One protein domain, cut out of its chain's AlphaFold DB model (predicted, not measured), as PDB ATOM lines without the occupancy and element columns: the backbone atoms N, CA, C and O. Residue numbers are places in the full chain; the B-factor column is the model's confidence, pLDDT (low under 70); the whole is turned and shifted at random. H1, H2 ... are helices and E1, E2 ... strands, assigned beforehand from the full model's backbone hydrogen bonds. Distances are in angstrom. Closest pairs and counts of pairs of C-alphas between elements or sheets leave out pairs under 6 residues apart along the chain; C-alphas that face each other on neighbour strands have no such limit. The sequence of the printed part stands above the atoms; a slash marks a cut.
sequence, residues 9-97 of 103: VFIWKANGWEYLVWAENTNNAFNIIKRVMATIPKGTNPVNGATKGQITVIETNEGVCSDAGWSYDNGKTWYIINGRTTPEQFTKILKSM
ATOM      1  N   VAL A   9     -37.708 -28.705 -51.776       90.38
ATOM      2  CA  VAL A   9     -36.841 -29.860 -51.576       90.38
ATOM      3  C   VAL A   9     -36.380 -30.398 -52.927       90.38
ATOM      4  O   VAL A   9     -37.180 -30.626 -53.834       90.38
ATOM      5  N   PHE A  10     -35.078 -30.613 -53.049       90.69
ATOM      6  CA  PHE A  10     -34.454 -31.295 -54.175       90.69
ATOM      7  C   PHE A  10     -33.878 -32.606 -53.661       90.69
ATOM      8  O   PHE A  10     -33.118 -32.602 -52.694       90.69
ATOM      9  N   ILE A  11     -34.271 -33.720 -54.279       91.38
ATOM     10  CA  ILE A  11     -33.936 -35.064 -53.801       91.38
ATOM     11  C   ILE A  11     -33.070 -35.762 -54.838       91.38
ATOM     12  O   ILE A  11     -33.441 -35.864 -56.007       91.38
ATOM     13  N   TRP A  12     -31.946 -36.303 -54.388       88.31
ATOM     14  CA  TRP A  12     -31.112 -37.198 -55.175       88.31
ATOM     15  C   TRP A  12     -30.909 -38.515 -54.433       88.31
ATOM     16  O   TRP A  12     -30.767 -38.520 -53.213       88.31
ATOM     17  N   LYS A  13     -30.923 -39.642 -55.150       90.69
ATOM     18  CA  LYS A  13     -30.768 -40.973 -54.552       90.69
ATOM     19  C   LYS A  13     -29.588 -41.700 -55.176       90.69
ATOM     20  O   LYS A  13     -29.496 -41.776 -56.401       90.69
ATOM     21  N   ALA A  14     -28.714 -42.255 -54.345       88.38
ATOM     22  CA  ALA A  14     -27.578 -43.058 -54.787       88.38
ATOM     23  C   ALA A  14     -27.144 -44.037 -53.689       88.38
ATOM     24  O   ALA A  14     -27.048 -43.650 -52.532       88.38
ATOM     25  N   ASN A  15     -26.852 -45.291 -54.050       86.62
ATOM     26  CA  ASN A  15     -26.280 -46.311 -53.151       86.62
ATOM     27  C   ASN A  15     -27.053 -46.536 -51.834       86.62
ATOM     28  O   ASN A  15     -26.454 -46.712 -50.780       86.62
ATOM     29  N   GLY A  16     -28.389 -46.499 -51.870       88.75
ATOM     30  CA  GLY A  16     -29.216 -46.630 -50.659       88.75
ATOM     31  C   GLY A  16     -29.288 -45.358 -49.805       88.75
ATOM     32  O   GLY A  16     -29.869 -45.383 -48.724       88.75
ATOM     33  N   TRP A  17     -28.731 -44.246 -50.292       93.25
ATOM     34  CA  TRP A  17     -28.788 -42.942 -49.645       93.25
ATOM     35  C   TRP A  17     -29.695 -41.963 -50.379       93.25
ATOM     36  O   TRP A  17     -29.736 -41.938 -51.610       93.25
ATOM     37  N   GLU A  18     -30.380 -41.129 -49.603       94.06
ATOM     38  CA  GLU A  18     -31.133 -39.971 -50.077       94.06
ATOM     39  C   GLU A  18     -30.426 -38.675 -49.664       94.06
ATOM     40  O   GLU A  18     -30.013 -38.509 -48.521       94.06
ATOM     41  N   TYR A  19     -30.295 -37.735 -50.591       91.69
ATOM     42  CA  TYR A  19     -29.690 -36.428 -50.368       91.69
ATOM     43  C   TYR A  19     -30.757 -35.372 -50.626       91.69
ATOM     44  O   TYR A  19     -31.208 -35.218 -51.763       91.69
ATOM     45  N   LEU A  20     -31.194 -34.694 -49.569       93.12
ATOM     46  CA  LEU A  20     -32.254 -33.696 -49.595       93.12
ATOM     47  C   LEU A  20     -31.624 -32.318 -49.450       93.12
ATOM     48  O   LEU A  20     -30.859 -32.079 -48.521       93.12
ATOM     49  N   VAL A  21     -31.969 -31.398 -50.342       92.81
ATOM     50  CA  VAL A  21     -31.552 -29.998 -50.244       92.81
ATOM     51  C   VAL A  21     -32.787 -29.115 -50.181       92.81
ATOM     52  O   VAL A  21     -33.571 -29.090 -51.126       92.81
ATOM     53  N   TRP A  22     -32.939 -28.386 -49.080       92.50
ATOM     54  CA  TRP A  22     -33.950 -27.350 -48.904       92.50
ATOM     55  C   TRP A  22     -33.331 -25.991 -49.217       92.50
ATOM     56  O   TRP A  22     -32.513 -25.487 -48.446       92.50
ATOM     57  N   ALA A  23     -33.729 -25.398 -50.338       91.56
ATOM     58  CA  ALA A  23     -33.213 -24.109 -50.796       91.56
ATOM     59  C   ALA A  23     -34.328 -23.236 -51.377       91.56
ATOM     60  O   ALA A  23     -35.382 -23.736 -51.779       91.56
ATOM     61  N   GLU A  24     -34.090 -21.928 -51.426       88.19
ATOM     62  CA  GLU A  24     -35.083 -20.948 -51.896       88.19
ATOM     63  C   GLU A  24     -35.301 -21.021 -53.409       88.19
ATOM     64  O   GLU A  24     -36.396 -20.778 -53.916       88.19
ATOM     65  N   ASN A  25     -34.255 -21.386 -54.149       86.44
ATOM     66  CA  ASN A  25     -34.311 -21.519 -55.595       86.44
ATOM     67  C   ASN A  25     -33.436 -22.675 -56.102       86.44
ATOM     68  O   ASN A  25     -32.562 -23.203 -55.411       86.44
ATOM     69  N   THR A  26     -33.674 -23.047 -57.357       86.88
ATOM     70  CA  THR A  26     -33.008 -24.163 -58.030       86.88
ATOM     71  C   THR A  26     -31.498 -23.962 -58.167       86.88
ATOM     72  O   THR A  26     -30.746 -24.921 -58.015       86.88
ATOM     73  N   ASN A  27     -31.024 -22.734 -58.405       89.50
ATOM     74  CA  ASN A  27     -29.591 -22.462 -58.551       89.50
ATOM     75  C   ASN A  27     -28.846 -22.675 -57.228       89.50
ATOM     76  O   ASN A  27     -27.796 -23.322 -57.214       89.50
ATOM     77  N   ASN A  28     -29.414 -22.209 -56.114       88.12
ATOM     78  CA  ASN A  28     -28.869 -22.442 -54.775       88.12
ATOM     79  C   ASN A  28     -28.820 -23.941 -54.471       88.12
ATOM     80  O   ASN A  28     -27.769 -24.459 -54.087       88.12
ATOM     81  N   ALA A  29     -29.914 -24.661 -54.743       88.94
ATOM     82  CA  ALA A  29     -29.968 -26.108 -54.565       88.94
ATOM     83  C   ALA A  29     -28.883 -26.839 -55.374       88.94
ATOM     84  O   ALA A  29     -28.175 -27.690 -54.834       88.94
ATOM     85  N   PHE A  30     -28.700 -26.476 -56.650       88.69
ATOM     86  CA  PHE A  30     -27.668 -27.065 -57.506       88.69
ATOM     87  C   PHE A  30     -26.249 -26.775 -57.013       88.69
ATOM     88  O   PHE A  30     -25.383 -27.648 -57.078       88.69
ATOM     89  N   ASN A  31     -25.983 -25.571 -56.515       89.56
ATOM     90  CA  ASN A  31     -24.666 -25.233 -55.979       89.56
ATOM     91  C   ASN A  31     -24.369 -26.007 -54.688       89.56
ATOM     92  O   ASN A  31     -23.269 -26.539 -54.528       89.56
ATOM     93  N   ILE A  32     -25.356 -26.134 -53.801       89.31
ATOM     94  CA  ILE A  32     -25.232 -26.903 -52.559       89.31
ATOM     95  C   ILE A  32     -25.025 -28.391 -52.859       89.31
ATOM     96  O   ILE A  32     -24.084 -28.992 -52.338       89.31
ATOM     97  N   ILE A  33     -25.841 -28.987 -53.736       87.56
ATOM     98  CA  ILE A  33     -25.723 -30.416 -54.039       87.56
ATOM     99  C   ILE A  33     -24.385 -30.729 -54.712       87.56
ATOM    100  O   ILE A  33     -23.745 -31.708 -54.350       87.56
ATOM    101  N   LYS A  34     -23.882 -29.864 -55.608       88.19
ATOM    102  CA  LYS A  34     -22.541 -30.022 -56.199       88.19
ATOM    103  C   LYS A  34     -21.448 -30.090 -55.132       88.19
ATOM    104  O   LYS A  34     -20.554 -30.924 -55.246       88.19
ATOM    105  N   ARG A  35     -21.529 -29.257 -54.088       87.69
ATOM    106  CA  ARG A  35     -20.574 -29.269 -52.967       87.69
ATOM    107  C   ARG A  35     -20.653 -30.569 -52.172       87.69
ATOM    108  O   ARG A  35     -19.626 -31.206 -51.967       87.69
ATOM    109  N   VAL A  36     -21.861 -31.005 -51.802       86.31
ATOM    110  CA  VAL A  36     -22.082 -32.303 -51.131       86.31
ATOM    111  C   VAL A  36     -21.482 -33.435 -51.967       86.31
ATOM    112  O   VAL A  36     -20.689 -34.234 -51.472       86.31
ATOM    113  N   MET A  37     -21.770 -33.446 -53.267       84.19
ATOM    114  CA  MET A  37     -21.305 -34.476 -54.189       84.19
ATOM    115  C   MET A  37     -19.805 -34.498 -54.409       84.19
ATOM    116  O   MET A  37     -19.226 -35.574 -54.513       84.19
ATOM    117  N   ALA A  38     -19.156 -33.339 -54.429       86.50
ATOM    118  CA  ALA A  38     -17.704 -33.269 -54.514       86.50
ATOM    119  C   ALA A  38     -17.020 -33.902 -53.289       86.50
ATOM    120  O   ALA A  38     -15.883 -34.361 -53.382       86.50
ATOM    121  N   THR A  39     -17.704 -33.952 -52.141       85.56
ATOM    122  CA  THR A  39     -17.142 -34.516 -50.908       85.56
ATOM    123  C   THR A  39     -17.375 -36.014 -50.737       85.56
ATOM    124  O   THR A  39     -16.660 -36.644 -49.953       85.56
ATOM    125  N   ILE A  40     -18.317 -36.616 -51.466       84.38
ATOM    126  CA  ILE A  40     -18.662 -38.040 -51.359       84.38
ATOM    127  C   ILE A  40     -18.208 -38.747 -52.641       84.38
ATOM    128  O   ILE A  40     -18.795 -38.519 -53.699       84.38
ATOM    129  N   PRO A  41     -17.167 -39.601 -52.582       79.44
ATOM    130  CA  PRO A  41     -16.715 -40.346 -53.749       79.44
ATOM    131  C   PRO A  41     -17.852 -41.140 -54.402       79.44
ATOM    132  O   PRO A  41     -18.719 -41.709 -53.737       79.44
ATOM    133  N   LYS A  42     -17.847 -41.203 -55.735       78.75
ATOM    134  CA  LYS A  42     -18.845 -41.980 -56.473       78.75
ATOM    135  C   LYS A  42     -18.760 -43.451 -56.054       78.75
ATOM    136  O   LYS A  42     -17.677 -44.026 -56.038       78.75
ATOM    137  N   GLY A  43     -19.907 -44.059 -55.758       78.56
ATOM    138  CA  GLY A  43     -19.965 -45.476 -55.386       78.56
ATOM    139  C   GLY A  43     -19.698 -45.766 -53.906       78.56
ATOM    140  O   GLY A  43     -19.718 -46.933 -53.534       78.56
ATOM    141  N   THR A  44     -19.472 -44.753 -53.061       81.44
ATOM    142  CA  THR A  44     -19.257 -44.959 -51.621       81.44
ATOM    143  C   THR A  44     -20.436 -44.473 -50.784       81.44
ATOM    144  O   THR A  44     -21.244 -43.653 -51.226       81.44
ATOM    145  N   ASN A  45     -20.527 -44.999 -49.561       87.19
ATOM    146  CA  ASN A  45     -21.493 -44.555 -48.564       87.19
ATOM    147  C   ASN A  45     -20.859 -43.464 -47.683       87.19
ATOM    148  O   ASN A  45     -19.699 -43.612 -47.289       87.19
ATOM    149  N   PRO A  46     -21.595 -42.388 -47.348       89.69
ATOM    150  CA  PRO A  46     -21.130 -41.344 -46.432       89.69
ATOM    151  C   PRO A  46     -20.678 -41.864 -45.067       89.69
ATOM    152  O   PRO A  46     -19.724 -41.333 -44.509       89.69
ATOM    153  N   VAL A  47     -21.342 -42.906 -44.557       92.38
ATOM    154  CA  VAL A  47     -20.988 -43.603 -43.314       92.38
ATOM    155  C   VAL A  47     -20.587 -45.039 -43.638       92.38
ATOM    156  O   VAL A  47     -21.320 -45.757 -44.325       92.38
ATOM    157  N   ASN A  48     -19.428 -45.470 -43.137       89.25
ATOM    158  CA  ASN A  48     -18.894 -46.799 -43.414       89.25
ATOM    159  C   ASN A  48     -19.791 -47.892 -42.812       89.25
ATOM    160  O   ASN A  48     -20.169 -47.811 -41.648       89.25
ATOM    161  N   GLY A  49     -20.134 -48.907 -43.608       89.38
ATOM    162  CA  GLY A  49     -20.991 -50.028 -43.211       89.38
ATOM    163  C   GLY A  49     -22.493 -49.725 -43.194       89.38
ATOM    164  O   GLY A  49     -23.286 -50.652 -43.052       89.38
ATOM    165  N   ALA A  50     -22.913 -48.464 -43.354       92.44
ATOM    166  CA  ALA A  50     -24.330 -48.125 -43.412       92.44
ATOM    167  C   ALA A  50     -24.979 -48.733 -44.665       92.44
ATOM    168  O   ALA A  50     -24.432 -48.648 -45.764       92.44
ATOM    169  N   THR A  51     -26.160 -49.321 -44.490       92.00
ATOM    170  CA  THR A  51     -26.952 -49.964 -45.556       92.00
ATOM    171  C   THR A  51     -27.921 -48.994 -46.222       92.00
ATOM    172  O   THR A  51     -28.265 -49.162 -47.389       92.00
ATOM    173  N   LYS A  52     -28.333 -47.956 -45.488       93.75
ATOM    174  CA  LYS A  52     -29.055 -46.802 -46.015       93.75
ATOM    175  C   LYS A  52     -28.827 -45.569 -45.163       93.75
ATOM    176  O   LYS A  52     -28.408 -45.672 -44.007       93.75
ATOM    177  N   GLY A  53     -29.170 -44.421 -45.721       94.50
ATOM    178  CA  GLY A  53     -29.159 -43.177 -44.978       94.50
ATOM    179  C   GLY A  53     -29.799 -42.022 -45.721       94.50
ATOM    180  O   GLY A  53     -30.266 -42.146 -46.851       94.50
ATOM    181  N   GLN A  54     -29.820 -40.890 -45.047       94.19
ATOM    182  CA  GLN A  54     -30.319 -39.634 -45.546       94.19
ATOM    183  C   GLN A  54     -29.360 -38.531 -45.102       94.19
ATOM    184  O   GLN A  54     -28.961 -38.507 -43.942       94.19
ATOM    185  N   ILE A  55     -28.994 -37.633 -46.010       92.25
ATOM    186  CA  ILE A  55     -28.357 -36.354 -45.682       92.25
ATOM    187  C   ILE A  55     -29.340 -35.257 -46.063       92.25
ATOM    188  O   ILE A  55     -29.774 -35.195 -47.211       92.25
ATOM    189  N   THR A  56     -29.655 -34.378 -45.123       92.19
ATOM    190  CA  THR A  56     -30.505 -33.212 -45.340       92.19
ATOM    191  C   THR A  56     -29.661 -31.962 -45.201       92.19
ATOM    192  O   THR A  56     -29.010 -31.761 -44.186       92.19
ATOM    193  N   VAL A  57     -29.673 -31.109 -46.217       91.38
ATOM    194  CA  VAL A  57     -28.958 -29.838 -46.236       91.38
ATOM    195  C   VAL A  57     -29.969 -28.709 -46.354       91.38
ATOM    196  O   VAL A  57     -30.865 -28.756 -47.195       91.38
ATOM    197  N   ILE A  58     -29.842 -27.699 -45.501       89.12
ATOM    198  CA  ILE A  58     -30.813 -26.613 -45.380       89.12
ATOM    199  C   ILE A  58     -30.079 -25.289 -45.543       89.12
ATOM    200  O   ILE A  58     -29.152 -24.974 -44.795       89.12
ATOM    201  N   GLU A  59     -30.501 -24.504 -46.528       86.19
ATOM    202  CA  GLU A  59     -30.066 -23.121 -46.689       86.19
ATOM    203  C   GLU A  59     -30.725 -22.241 -45.620       86.19
ATOM    204  O   GLU A  59     -31.931 -22.288 -45.413       86.19
ATOM    205  N   THR A  60     -29.955 -21.433 -44.908       81.62
ATOM    206  CA  THR A  60     -30.461 -20.524 -43.874       81.62
ATOM    207  C   THR A  60     -29.871 -19.136 -44.069       81.62
ATOM    208  O   THR A  60     -28.840 -18.988 -44.724       81.62
ATOM    209  N   ASN A  61     -30.463 -18.125 -43.429       77.94
ATOM    210  CA  ASN A  61     -29.889 -16.774 -43.405       77.94
ATOM    211  C   ASN A  61     -28.484 -16.744 -42.773       77.94
ATOM    212  O   ASN A  61     -27.694 -15.858 -43.074       77.94
ATOM    213  N   GLU A  62     -28.167 -17.715 -41.910       77.62
ATOM    214  CA  GLU A  62     -26.874 -17.855 -41.228       77.62
ATOM    215  C   GLU A  62     -25.887 -18.753 -42.004       77.62
ATOM    216  O   GLU A  62     -24.780 -19.013 -41.536       77.62
ATOM    217  N   GLY A  63     -26.269 -19.240 -43.190       82.06
ATOM    218  CA  GLY A  63     -25.477 -20.158 -44.008       82.06
ATOM    219  C   GLY A  63     -26.129 -21.530 -44.179       82.06
ATOM    220  O   GLY A  63     -27.332 -21.699 -44.007       82.06
ATOM    221  N   VAL A  64     -25.343 -22.535 -44.560       85.62
ATOM    222  CA  VAL A  64     -25.854 -23.875 -44.886       85.62
ATOM    223  C   VAL A  64     -25.652 -24.821 -43.705       85.62
ATOM    224  O   VAL A  64     -24.522 -25.000 -43.256       85.62
ATOM    225  N   CYS A  65     -26.735 -25.443 -43.240       86.38
ATOM    226  CA  CYS A  65     -26.728 -26.459 -42.183       86.38
ATOM    227  C   CYS A  65     -26.939 -27.855 -42.777       86.38
ATOM    228  O   CYS A  65     -27.529 -27.973 -43.853       86.38
ATOM    229  N   SER A  66     -26.460 -28.900 -42.099       89.50
ATOM    230  CA  SER A  66     -26.584 -30.283 -42.568       89.50
ATOM    231  C   SER A  66     -26.898 -31.239 -41.421       89.50
ATOM    232  O   SER A  66     -26.203 -31.243 -40.410       89.50
ATOM    233  N   ASP A  67     -27.886 -32.096 -41.644       91.44
ATOM    234  CA  ASP A  67     -28.282 -33.190 -40.766       91.44
ATOM    235  C   ASP A  67     -28.170 -34.517 -41.525       91.44
ATOM    236  O   ASP A  67     -28.171 -34.557 -42.760       91.44
ATOM    237  N   ALA A  68     -28.067 -35.629 -40.803       92.88
ATOM    238  CA  ALA A  68     -28.070 -36.952 -41.404       92.88
ATOM    239  C   ALA A  68     -28.641 -38.005 -40.472       92.88
ATOM    240  O   ALA A  68     -28.408 -37.993 -39.265       92.88
ATOM    241  N   GLY A  69     -29.321 -38.967 -41.083       94.38
ATOM    242  CA  GLY A  69     -29.725 -40.215 -40.461       94.38
ATOM    243  C   GLY A  69     -29.130 -41.393 -41.223       94.38
ATOM    244  O   GLY A  69     -29.101 -41.373 -42.448       94.38
ATOM    245  N   TRP A  70     -28.674 -42.441 -40.546       95.12
ATOM    246  CA  TRP A  70     -28.218 -43.661 -41.215       95.12
ATOM    247  C   TRP A  70     -28.582 -44.917 -40.440       95.12
ATOM    248  O   TRP A  70     -28.908 -44.875 -39.257       95.12
ATOM    249  N   SER A  71     -28.524 -46.052 -41.131       94.38
ATOM    250  CA  SER A  71     -28.876 -47.346 -40.566       94.38
ATOM    251  C   SER A  71     -27.965 -48.463 -41.067       94.38
ATOM    252  O   SER A  71     -27.667 -48.572 -42.260       94.38
ATOM    253  N   TYR A  72     -27.561 -49.335 -40.145       93.12
ATOM    254  CA  TYR A  72     -26.764 -50.536 -40.416       93.12
ATOM    255  C   TYR A  72     -27.616 -51.791 -40.653       93.12
ATOM    256  O   TYR A  72     -27.112 -52.778 -41.173       93.12
ATOM    257  N   ASP A  73     -28.895 -51.767 -40.280       92.25
ATOM    258  CA  ASP A  73     -29.772 -52.943 -40.202       92.25
ATOM    259  C   ASP A  73     -30.999 -52.824 -41.118       92.25
ATOM    260  O   ASP A  73     -32.090 -53.311 -40.811       92.25
ATOM    261  N   ASN A  74     -30.817 -52.158 -42.264       90.25
ATOM    262  CA  ASN A  74     -31.874 -51.835 -43.212       90.25
ATOM    263  C   ASN A  74     -33.082 -51.136 -42.549       90.25
ATOM    264  O   ASN A  74     -34.235 -51.317 -42.944       90.25
ATOM    265  N   GLY A  75     -32.809 -50.213 -41.623       92.25
ATOM    266  CA  GLY A  75     -33.742 -49.200 -41.113       92.25
ATOM    267  C   GLY A  75     -34.563 -49.615 -39.926       92.25
ATOM    268  O   GLY A  75     -35.576 -48.967 -39.678       92.25
ATOM    269  N   LYS A  76     -34.152 -50.671 -39.232       93.50
ATOM    270  CA  LYS A  76     -34.742 -51.014 -37.941       93.50
ATOM    271  C   LYS A  76     -34.243 -50.033 -36.879       93.50
ATOM    272  O   LYS A  76     -35.040 -49.547 -36.087       93.50
ATOM    273  N   THR A  77     -32.962 -49.669 -36.944       93.38
ATOM    274  CA  THR A  77     -32.316 -48.692 -36.065       93.38
ATOM    275  C   THR A  77     -31.757 -47.533 -36.880       93.38
ATOM    276  O   THR A  77     -31.054 -47.747 -37.874       93.38
ATOM    277  N   TRP A  78     -32.049 -46.306 -36.445       94.06
ATOM    278  CA  TRP A  78     -31.546 -45.075 -37.051       94.06
ATOM    279  C   TRP A  78     -30.627 -44.333 -36.090       94.06
ATOM    280  O   TRP A  78     -30.989 -44.048 -34.951       94.06
ATOM    281  N   TYR A  79     -29.447 -43.996 -36.588       93.19
ATOM    282  CA  TYR A  79     -28.485 -43.118 -35.941       93.19
ATOM    283  C   TYR A  79     -28.625 -41.749 -36.579       93.19
ATOM    284  O   TYR A  79     -28.715 -41.661 -37.802       93.19
ATOM    285  N   ILE A  80     -28.689 -40.702 -35.764       92.31
ATOM    286  CA  ILE A  80     -29.001 -39.353 -36.228       92.31
ATOM    287  C   ILE A  80     -27.928 -38.401 -35.713       92.31
ATOM    288  O   ILE A  80     -27.561 -38.443 -34.539       92.31
ATOM    289  N   ILE A  81     -27.450 -37.530 -36.593       90.06
ATOM    290  CA  ILE A  81     -26.642 -36.370 -36.243       90.06
ATOM    291  C   ILE A  81     -27.312 -35.126 -36.822       90.06
ATOM    292  O   ILE A  81     -27.564 -35.046 -38.024       90.06
ATOM    293  N   ASN A  82     -27.581 -34.162 -35.948       86.44
ATOM    294  CA  ASN A  82     -28.132 -32.863 -36.320       86.44
ATOM    295  C   ASN A  82     -27.034 -31.806 -36.156       86.44
ATOM    296  O   ASN A  82     -26.248 -31.897 -35.208       86.44
ATOM    297  N   GLY A  83     -26.948 -30.803 -37.031       68.31
ATOM    298  CA  GLY A  83     -25.849 -29.847 -36.938       68.31
ATOM    299  C   GLY A  83     -25.885 -28.611 -37.838       68.31
ATOM    300  O   GLY A  83     -26.084 -28.650 -39.051       68.31
ATOM    301  N   ARG A  84     -25.515 -27.478 -37.226       66.06
ATOM    302  CA  ARG A  84     -25.109 -26.239 -37.908       66.06
ATOM    303  C   ARG A  84     -23.645 -26.331 -38.348       66.06
ATOM    304  O   ARG A  84     -22.770 -25.706 -37.758       66.06
ATOM    305  N   THR A  85     -23.358 -27.151 -39.350       78.12
ATOM    306  CA  THR A  85     -22.016 -27.246 -39.941       78.12
ATOM    307  C   THR A  85     -22.101 -27.253 -41.461       78.12
ATOM    308  O   THR A  85     -23.123 -27.639 -42.034       78.12
ATOM    309  N   THR A  86     -21.021 -26.837 -42.129       84.12
ATOM    310  CA  THR A  86     -20.989 -26.840 -43.595       84.12
ATOM    311  C   THR A  86     -21.036 -28.273 -44.133       84.12
ATOM    312  O   THR A  86     -20.551 -29.192 -43.459       84.12
ATOM    313  N   PRO A  87     -21.533 -28.482 -45.365       81.44
ATOM    314  CA  PRO A  87     -21.542 -29.800 -45.997       81.44
ATOM    315  C   PRO A  87     -20.173 -30.500 -46.006       81.44
ATOM    316  O   PRO A  87     -20.077 -31.714 -45.830       81.44
ATOM    317  N   GLU A  88     -19.082 -29.747 -46.168       84.88
ATOM    318  CA  GLU A  88     -17.725 -30.298 -46.226       84.88
ATOM    319  C   GLU A  88     -17.238 -30.813 -44.873       84.88
ATOM    320  O   GLU A  88     -16.624 -31.875 -44.792       84.88
ATOM    321  N   GLN A  89     -17.484 -30.061 -43.802       86.56
ATOM    322  CA  GLN A  89     -17.153 -30.513 -42.454       86.56
ATOM    323  C   GLN A  89     -18.056 -31.677 -42.044       86.56
ATOM    324  O   GLN A  89     -17.583 -32.661 -41.479       86.56
ATOM    325  N   PHE A  90     -19.333 -31.609 -42.410       88.06
ATOM    326  CA  PHE A  90     -20.306 -32.639 -42.094       88.06
ATOM    327  C   PHE A  90     -19.957 -33.993 -42.713       88.06
ATOM    328  O   PHE A  90     -19.931 -35.015 -42.034       88.06
ATOM    329  N   THR A  91     -19.598 -34.012 -43.995       86.25
ATOM    330  CA  THR A  91     -19.205 -35.251 -44.680       86.25
ATOM    331  C   THR A  91     -17.907 -35.845 -44.137       86.25
ATOM    332  O   THR A  91     -17.769 -37.069 -44.113       86.25
ATOM    333  N   LYS A  92     -16.967 -35.028 -43.640       88.38
ATOM    334  CA  LYS A  92     -15.787 -35.529 -42.912       88.38
ATOM    335  C   LYS A  92     -16.186 -36.233 -41.618       88.38
ATOM    336  O   LYS A  92     -15.671 -37.314 -41.344       88.38
ATOM    337  N   ILE A  93     -17.118 -35.647 -40.865       89.12
ATOM    338  CA  ILE A  93     -17.660 -36.249 -39.643       89.12
ATOM    339  C   ILE A  93     -18.310 -37.597 -39.973       89.12
ATOM    340  O   ILE A  93     -17.921 -38.607 -39.392       89.12
ATOM    341  N   LEU A  94     -19.208 -37.650 -40.963       89.69
ATOM    342  CA  LEU A  94     -19.869 -38.895 -41.383       89.69
ATOM    343  C   LEU A  94     -18.878 -39.994 -41.785       89.69
ATOM    344  O   LEU A  94     -19.037 -41.138 -41.369       89.69
ATOM    345  N   LYS A  95     -17.808 -39.654 -42.510       88.44
ATOM    346  CA  LYS A  95     -16.774 -40.629 -42.896       88.44
ATOM    347  C   LYS A  95     -15.991 -41.192 -41.713       88.44
ATOM    348  O   LYS A  95     -15.451 -42.289 -41.822       88.44
ATOM    349  N   SER A  96     -15.906 -40.447 -40.611       87.81
ATOM    350  CA  SER A  96     -15.275 -40.915 -39.372       87.81
ATOM    351  C   SER A  96     -16.200 -41.783 -38.513       87.81
ATOM    352  O   SER A  96     -15.725 -42.436 -37.587       87.81
ATOM    353  N   MET A  97     -17.504 -41.819 -38.819       88.19
ATOM    354  CA  MET A  97     -18.460 -42.637 -38.081       88.19
ATOM    355  C   MET A  97     -18.204 -44.118 -38.345       88.19
ATOM    356  O   MET A  97     -18.181 -44.581 -39.489       88.19
TER     357      MET A  97
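What this domain is: This is residues 9 to 97 of the 103 residues of an uncharacterized protein of Brevibacillus formosus (UniProt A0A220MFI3). A twisted sheet of five strands makes a wall, with two helices, H1 and H2, packed over one of its faces and no named helix over the other. H1 covers E2 and E3, H2 covers E4 and E5, and the two helices meet where the last residues of H1 come to the first of H2. The printed part has 89 residues, and its named elements run E1, E2, H1, E3, E4, E5, H2 along the chain; the mixed sheet has the order E1, E2, E3, E4, E5. The class is mixed, helices and strands. The whole is compact, with a radius of gyration of the C-alphas of 12.3 A, and its outline is elongated, spanning 35 by 22 by 21 A.

Where its parts are: The longest strands by residues are E3, residues 52 to 60, 26.4 A from first to last C-alpha, and E4, residues 63 to 71, 27.6 A. E2 holds residues 17 to 23 and is 19.4 A long. E1, residues 9 to 14, begins at C-alpha 9 (-36.841, -29.860, -51.576) and is 16.4 A long. E5 is short, residues 79 to 81. H1, residues 26 to 39, is 20.2 A long and begins at C-alpha 26 (-33.008, -24.163, -58.030). H2, residues 87 to 96, is 14.4 A long and ends at C-alpha 96 (-15.275, -40.915, -39.372).

How they stand to each other: E2 and E3 are parallel neighbours, with N 20 and O 55 2.8 A apart, within hydrogen-bond range. E2, H1 and E3 form a strand-helix-strand unit, two parallel neighbour strands with a helix between them in the chain, and its crossover is left-handed. E1 and E2 are an antiparallel hairpin, with N 12 and O 19 at 2.9 A. E3, E4 and E5 form a meander, each strand the antiparallel neighbour of the one before; N 56 and O 67 are 2.8 A apart, and N 70 and O 79 2.9 A. E1 and E5 are the edge strands and are apart. H1 and H2 on one face of the sheet make two layers, helices over strands. H1 has a height over the sheet of 8.8 A and runs slantwise to the strands, at 36 degrees to E2 on the local plane; their closest C-alphas, of Ala 23 and Ala 29, are 5.4 A apart. H2, at a height over the sheet of 9.5 A, runs along the strands, at 24 degrees to E4 on the local plane; their closest C-alphas, of Ser 66 and Pro 87, are 6.1 A apart. H1 touches H2 with residues 35 to 39 alone, the closest C-alphas being those of Val 36 and Pro 87 at 5.7 A. They run the same way at a shallow tilt of 32 degrees, only just short of steep. In H1 and H2 every O i to N i+4 pair is within hydrogen-bond range.

The domain as a whole: The two C-alphas farthest apart, of Asn 61 and Asp 73, are 36.3 A apart. The printed part has no cut. The link from H1 to E3, residues 40 to 51, is long. The mean pLDDT of the printed part is 88.2, and residues 83 to 84 are under 70.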